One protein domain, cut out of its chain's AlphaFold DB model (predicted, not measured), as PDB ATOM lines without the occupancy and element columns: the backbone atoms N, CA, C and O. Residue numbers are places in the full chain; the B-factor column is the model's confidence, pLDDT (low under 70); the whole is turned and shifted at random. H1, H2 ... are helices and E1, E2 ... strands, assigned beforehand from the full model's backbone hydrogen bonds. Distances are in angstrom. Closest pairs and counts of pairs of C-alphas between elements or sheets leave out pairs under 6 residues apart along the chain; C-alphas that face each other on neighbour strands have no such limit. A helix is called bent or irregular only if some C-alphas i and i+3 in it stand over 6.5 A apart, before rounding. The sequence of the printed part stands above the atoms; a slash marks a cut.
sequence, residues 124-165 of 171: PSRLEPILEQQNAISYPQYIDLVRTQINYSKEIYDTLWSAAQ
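This is residues 124 to 165 of the 171 residues of the protein "Mediator complex subunit 29" of Culicoides sonorensis (UniProt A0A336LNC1). One long helix, H1, makes the length of this domain, and beside its first residue, Tyr 139, an open loop is set across it, made of residues 124 to 135 and the short strand E1. Residues 146 to 165 of H1 stick out as a bare arm, and residues 131 to 136, at the far bend of the loop, stand free too. The printed part has 42 residues, with one named strand and then one named helix along the chain, and its class is mostly helix. It is extended, with a radius of gyration of the C-alphas of 15.3 A and spans of 45 by 18 by 10 A.

Find C-alpha 139 at (73.229, 6.684, 184.686); there H1, residues 139 to 165, begins, and it runs 38.9 A to C-alpha 165 at (73.691, -25.982, 163.576). Go back to C-alpha 136 at (65.384, 10.727, 180.341) for the start of E1, residues 136 to 138, 7.0 A from first to last C-alpha. Before it, residues 124 to 135 hold no named element.

Look first along H1, which is not bent: every pair of O i and N i+4 inside it is within hydrogen-bond range. At its first residue a tight link, with 0 residues between, joins it to E1. E1 and H1 meet only through their link. E1 pairs with no named strand.

The two C-alphas farthest apart in the domain are those of Gln 133 and Gln 165, at 46.0 A. The outline is only just a rod, 45 by 18 by 10 A. The printed part has no cut. In the B-factor column you will find a mean pLDDT of 84.4 over the printed part, with residues 129 to 134 under 70.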
ATOM      1  N   PRO A 124      74.182  11.756 182.991       71.06
ATOM      2  CA  PRO A 124      75.355  11.098 183.574       71.06
ATOM      3  C   PRO A 124      75.641  11.526 185.020       71.06
ATOM      4  O   PRO A 124      76.217  10.757 185.783       71.06
ATOM      5  N   SER A 125      75.222  12.731 185.418       76.25
ATOM      6  CA  SER A 125      75.465  13.273 186.761       76.25
ATOM      7  C   SER A 125      74.432  12.820 187.800       76.25
ATOM      8  O   SER A 125      74.573  13.141 188.979       76.25
ATOM      9  N   ARG A 126      73.368  12.117 187.384       72.44
ATOM     10  CA  ARG A 126      72.254  11.723 188.255       72.44
ATOM     11  C   ARG A 126      72.290  10.224 188.542       72.44
ATOM     12  O   ARG A 126      72.197   9.405 187.630       72.44
ATOM     13  N   LEU A 127      72.376   9.888 189.829       74.88
ATOM     14  CA  LEU A 127      72.359   8.507 190.324       74.88
ATOM     15  C   LEU A 127      70.949   8.030 190.704       74.88
ATOM     16  O   LEU A 127      70.644   6.852 190.549       74.88
ATOM     17  N   GLU A 128      70.074   8.930 191.162       73.81
ATOM     18  CA  GLU A 128      68.716   8.555 191.570       73.81
ATOM     19  C   GLU A 128      67.789   8.250 190.380       73.81
ATOM     20  O   GLU A 128      67.895   8.927 189.348       73.81
ATOM     21  N   PRO A 129      66.845   7.294 190.523       62.56
ATOM     22  CA  PRO A 129      65.837   7.003 189.508       62.56
ATOM     23  C   PRO A 129      65.037   8.246 189.109       62.56
ATOM     24  O   PRO A 129      64.672   9.080 189.943       62.56
ATOM     25  N   ILE A 130      64.742   8.368 187.817       64.19
ATOM     26  CA  ILE A 130      63.869   9.424 187.303       64.19
ATOM     27  C   ILE A 130      62.414   8.945 187.391       64.19
ATOM     28  O   ILE A 130      62.075   7.887 186.867       64.19
ATOM     29  N   LEU A 131      61.563   9.729 188.065       58.47
ATOM     30  CA  LEU A 131      60.108   9.552 188.045       58.47
ATOM     31  C   LEU A 131      59.590   9.800 186.617       58.47
ATOM     32  O   LEU A 131      60.025  10.751 185.970       58.47
ATOM     33  N   GLU A 132      58.650   8.970 186.168       57.81
ATOM     34  CA  GLU A 132      58.301   8.628 184.768       57.81
ATOM     35  C   GLU A 132      57.930   9.784 183.803       57.81
ATOM     36  O   GLU A 132      57.653   9.553 182.630       57.81
ATOM     37  N   GLN A 133      57.919  11.038 184.256       56.03
ATOM     38  CA  GLN A 133      57.449  12.208 183.500       56.03
ATOM     39  C   GLN A 133      58.520  12.917 182.650       56.03
ATOM     40  O   GLN A 133      58.238  13.961 182.062       56.03
ATOM     41  N   GLN A 134      59.744  12.393 182.563       61.75
ATOM     42  CA  GLN A 134      60.782  12.924 181.669       61.75
ATOM     43  C   GLN A 134      61.294  11.819 180.745       61.75
ATOM     44  O   GLN A 134      61.563  10.715 181.208       61.75
ATOM     45  N   ASN A 135      61.488  12.125 179.454       73.75
ATOM     46  CA  ASN A 135      62.079  11.203 178.470       73.75
ATOM     47  C   ASN A 135      63.609  11.079 178.655       73.75
ATOM     48  O   ASN A 135      64.410  11.343 177.753       73.75
ATOM     49  N   ALA A 136      64.013  10.766 179.884       78.25
ATOM     50  CA  ALA A 136      65.384  10.727 180.341       78.25
ATOM     51  C   ALA A 136      65.573   9.622 181.385       78.25
ATOM     52  O   ALA A 136      64.662   9.322 182.154       78.25
ATOM     53  N   ILE A 137      66.777   9.056 181.436       83.69
ATOM     54  CA  ILE A 137      67.164   7.989 182.364       83.69
ATOM     55  C   ILE A 137      68.403   8.389 183.168       83.69
ATOM     56  O   ILE A 137      69.260   9.140 182.691       83.69
ATOM     57  N   SER A 138      68.495   7.904 184.407       85.31
ATOM     58  CA  SER A 138      69.694   8.056 185.235       85.31
ATOM     59  C   SER A 138      70.846   7.194 184.707       85.31
ATOM     60  O   SER A 138      70.633   6.257 183.932       85.31
ATOM     61  N   TYR A 139      72.081   7.482 185.125       84.19
ATOM     62  CA  TYR A 139      73.229   6.684 184.686       84.19
ATOM     63  C   TYR A 139      73.127   5.195 185.096       84.19
ATOM     64  O   TYR A 139      73.349   4.345 184.234       84.19
ATOM     65  N   PRO A 140      72.706   4.830 186.328       88.06
ATOM     66  CA  PRO A 140      72.438   3.429 186.671       88.06
ATOM     67  C   PRO A 140      71.364   2.774 185.788       88.06
ATOM     68  O   PRO A 140      71.591   1.685 185.267       88.06
ATOM     69  N   GLN A 141      70.240   3.463 185.538       87.12
ATOM     70  CA  GLN A 141      69.166   2.961 184.666       87.12
ATOM     71  C   GLN A 141      69.663   2.698 183.233       87.12
ATOM     72  O   GLN A 141      69.289   1.697 182.624       87.12
ATOM     73  N   TYR A 142      70.539   3.559 182.707       87.62
ATOM     74  CA  TYR A 142      71.192   3.348 181.413       87.62
ATOM     75  C   TYR A 142      72.084   2.097 181.397       87.62
ATOM     76  O   TYR A 142      72.008   1.312 180.454       87.62
ATOM     77  N   ILE A 143      72.889   1.868 182.439       89.94
ATOM     78  CA  ILE A 143      73.753   0.680 182.528       89.94
ATOM     79  C   ILE A 143      72.929  -0.615 182.548       89.94
ATOM     80  O   ILE A 143      73.276  -1.569 181.850       89.94
ATOM     81  N   ASP A 144      71.824  -0.655 183.293       90.81
ATOM     82  CA  ASP A 144      70.960  -1.840 183.360       90.81
ATOM     83  C   ASP A 144      70.168  -2.068 182.060       90.81
ATOM     84  O   ASP A 144      70.018  -3.211 181.614       90.81
ATOM     85  N   LEU A 145      69.760  -0.995 181.375       89.94
ATOM     86  CA  LEU A 145      69.187  -1.072 180.030       89.94
ATOM     87  C   LEU A 145      70.190  -1.650 179.016       89.94
ATOM     88  O   LEU A 145      69.847  -2.575 178.281       89.94
ATOM     89  N   VAL A 146      71.438  -1.172 179.009       89.75
ATOM     90  CA  VAL A 146      72.498  -1.681 178.117       89.75
ATOM     91  C   VAL A 146      72.804  -3.155 178.398       89.75
ATOM     92  O   VAL A 146      72.889  -3.947 177.463       89.75
ATOM     93  N   ARG A 147      72.895  -3.565 179.672       94.12
ATOM     94  CA  ARG A 147      73.041  -4.986 180.055       94.12
ATOM     95  C   ARG A 147      71.901  -5.846 179.511       94.12
ATOM     96  O   ARG A 147      72.149  -6.922 178.973       94.12
ATOM     97  N   THR A 148      70.667  -5.354 179.608       93.81
ATOM     98  CA  THR A 148      69.476  -6.046 179.096       93.81
ATOM     99  C   THR A 148      69.523  -6.188 177.571       93.81
ATOM    100  O   THR A 148      69.297  -7.278 177.052       93.81
ATOM    101  N   GLN A 149      69.900  -5.127 176.849       91.44
ATOM    102  CA  GLN A 149      70.068  -5.154 175.389       91.44
ATOM    103  C   GLN A 149      71.170  -6.128 174.937       91.44
ATOM    104  O   GLN A 149      70.985  -6.848 173.953       91.44
ATOM    105  N   ILE A 150      72.294  -6.194 175.661       94.75
ATOM    106  CA  ILE A 150      73.387  -7.142 175.393       94.75
ATOM    107  C   ILE A 150      72.908  -8.587 175.587       94.75
ATOM    108  O   ILE A 150      73.111  -9.415 174.699       94.75
ATOM    109  N   ASN A 151      72.236  -8.885 176.704       96.50
ATOM    110  CA  ASN A 151      71.711 -10.225 176.977       96.50
ATOM    111  C   ASN A 151      70.689 -10.660 175.920       96.50
ATOM    112  O   ASN A 151      70.821 -11.745 175.365       96.50
ATOM    113  N   TYR A 152      69.740  -9.791 175.566       95.81
ATOM    114  CA  TYR A 152      68.744 -10.076 174.530       95.81
ATOM    115  C   TYR A 152      69.384 -10.328 173.153       95.81
ATOM    116  O   TYR A 152      69.019 -11.265 172.442       95.81
ATOM    117  N   SER A 153      70.410  -9.548 172.795       94.75
ATOM    118  CA  SER A 153      71.182  -9.761 171.562       94.75
ATOM    119  C   SER A 153      71.917 -11.110 171.572       94.75
ATOM    120  O   SER A 153      71.975 -11.790 170.547       94.75
ATOM    121  N   LYS A 154      72.444 -11.521 172.734       96.69
ATOM    122  CA  LYS A 154      73.080 -12.828 172.925       96.69
ATOM    123  C   LYS A 154      72.070 -13.974 172.825       96.69
ATOM    124  O   LYS A 154      72.363 -14.957 172.160       96.69
ATOM    125  N   GLU A 155      70.885 -13.847 173.415       97.25
ATOM    126  CA  GLU A 155      69.818 -14.855 173.323       97.25
ATOM    127  C   GLU A 155      69.355 -15.071 171.875       97.25
ATOM    128  O   GLU A 155      69.204 -16.216 171.439       97.25
ATOM    129  N   ILE A 156      69.206 -13.992 171.095       96.62
ATOM    130  CA  ILE A 156      68.928 -14.078 169.652       96.62
ATOM    131  C   ILE A 156      70.073 -14.791 168.923       96.62
ATOM    132  O   ILE A 156      69.811 -15.689 168.124       96.62
ATOM    133  N   TYR A 157      71.329 -14.422 169.196       96.75
ATOM    134  CA  TYR A 157      72.493 -15.062 168.582       96.75
ATOM    135  C   TYR A 157      72.562 -16.560 168.904       96.75
ATOM    136  O   TYR A 157      72.658 -17.366 167.983       96.75
ATOM    137  N   ASP A 158      72.447 -16.945 170.176       96.50
ATOM    138  CA  ASP A 158      72.488 -18.342 170.620       96.50
ATOM    139  C   ASP A 158      71.342 -19.158 169.989       96.50
ATOM    140  O   ASP A 158      71.544 -20.297 169.561       96.50
ATOM    141  N   THR A 159      70.152 -18.559 169.860       95.94
ATOM    142  CA  THR A 159      68.986 -19.176 169.205       95.94
ATOM    143  C   THR A 159      69.219 -19.381 167.707       95.94
ATOM    144  O   THR A 159      68.998 -20.479 167.194       95.94
ATOM    145  N   LEU A 160      69.697 -18.354 166.994       95.25
ATOM    146  CA  LEU A 160      70.006 -18.434 165.562       95.25
ATOM    147  C   LEU A 160      71.169 -19.392 165.278       95.25
ATOM    148  O   LEU A 160      71.126 -20.127 164.296       95.25
ATOM    149  N   TRP A 161      72.183 -19.417 166.143       94.00
ATOM    150  CA  TRP A 161      73.313 -20.336 166.056       94.00
ATOM    151  C   TRP A 161      72.870 -21.787 166.249       94.00
ATOM    152  O   TRP A 161      73.198 -22.643 165.431       94.00
ATOM    153  N   SER A 162      72.060 -22.056 167.278       92.38
ATOM    154  CA  SER A 162      71.454 -23.371 167.503       92.38
ATOM    155  C   SER A 162      70.601 -23.806 166.306       92.38
ATOM    156  O   SER A 162      70.746 -24.925 165.815       92.38
ATOM    157  N   ALA A 163      69.773 -22.913 165.755       90.00
ATOM    158  CA  ALA A 163      69.007 -23.200 164.545       90.00
ATOM    159  C   ALA A 163      69.920 -23.515 163.344       90.00
ATOM    160  O   ALA A 163      69.713 -24.526 162.680       90.00
ATOM    161  N   ALA A 164      70.965 -22.720 163.096       89.56
ATOM    162  CA  ALA A 164      71.903 -22.939 161.994       89.56
ATOM    163  C   ALA A 164      72.659 -24.279 162.103       89.56
ATOM    164  O   ALA A 164      72.811 -24.974 161.101       89.56
ATOM    165  N   GLN A 165      73.067 -24.677 163.312       86.31
ATOM    166  CA  GLN A 165      73.691 -25.982 163.576       86.31
ATOM    167  C   GLN A 165      72.737 -27.159 163.306       86.31
ATOM    168  O   GLN A 165      73.180 -28.205 162.851       86.31
TER     169      GLN A 165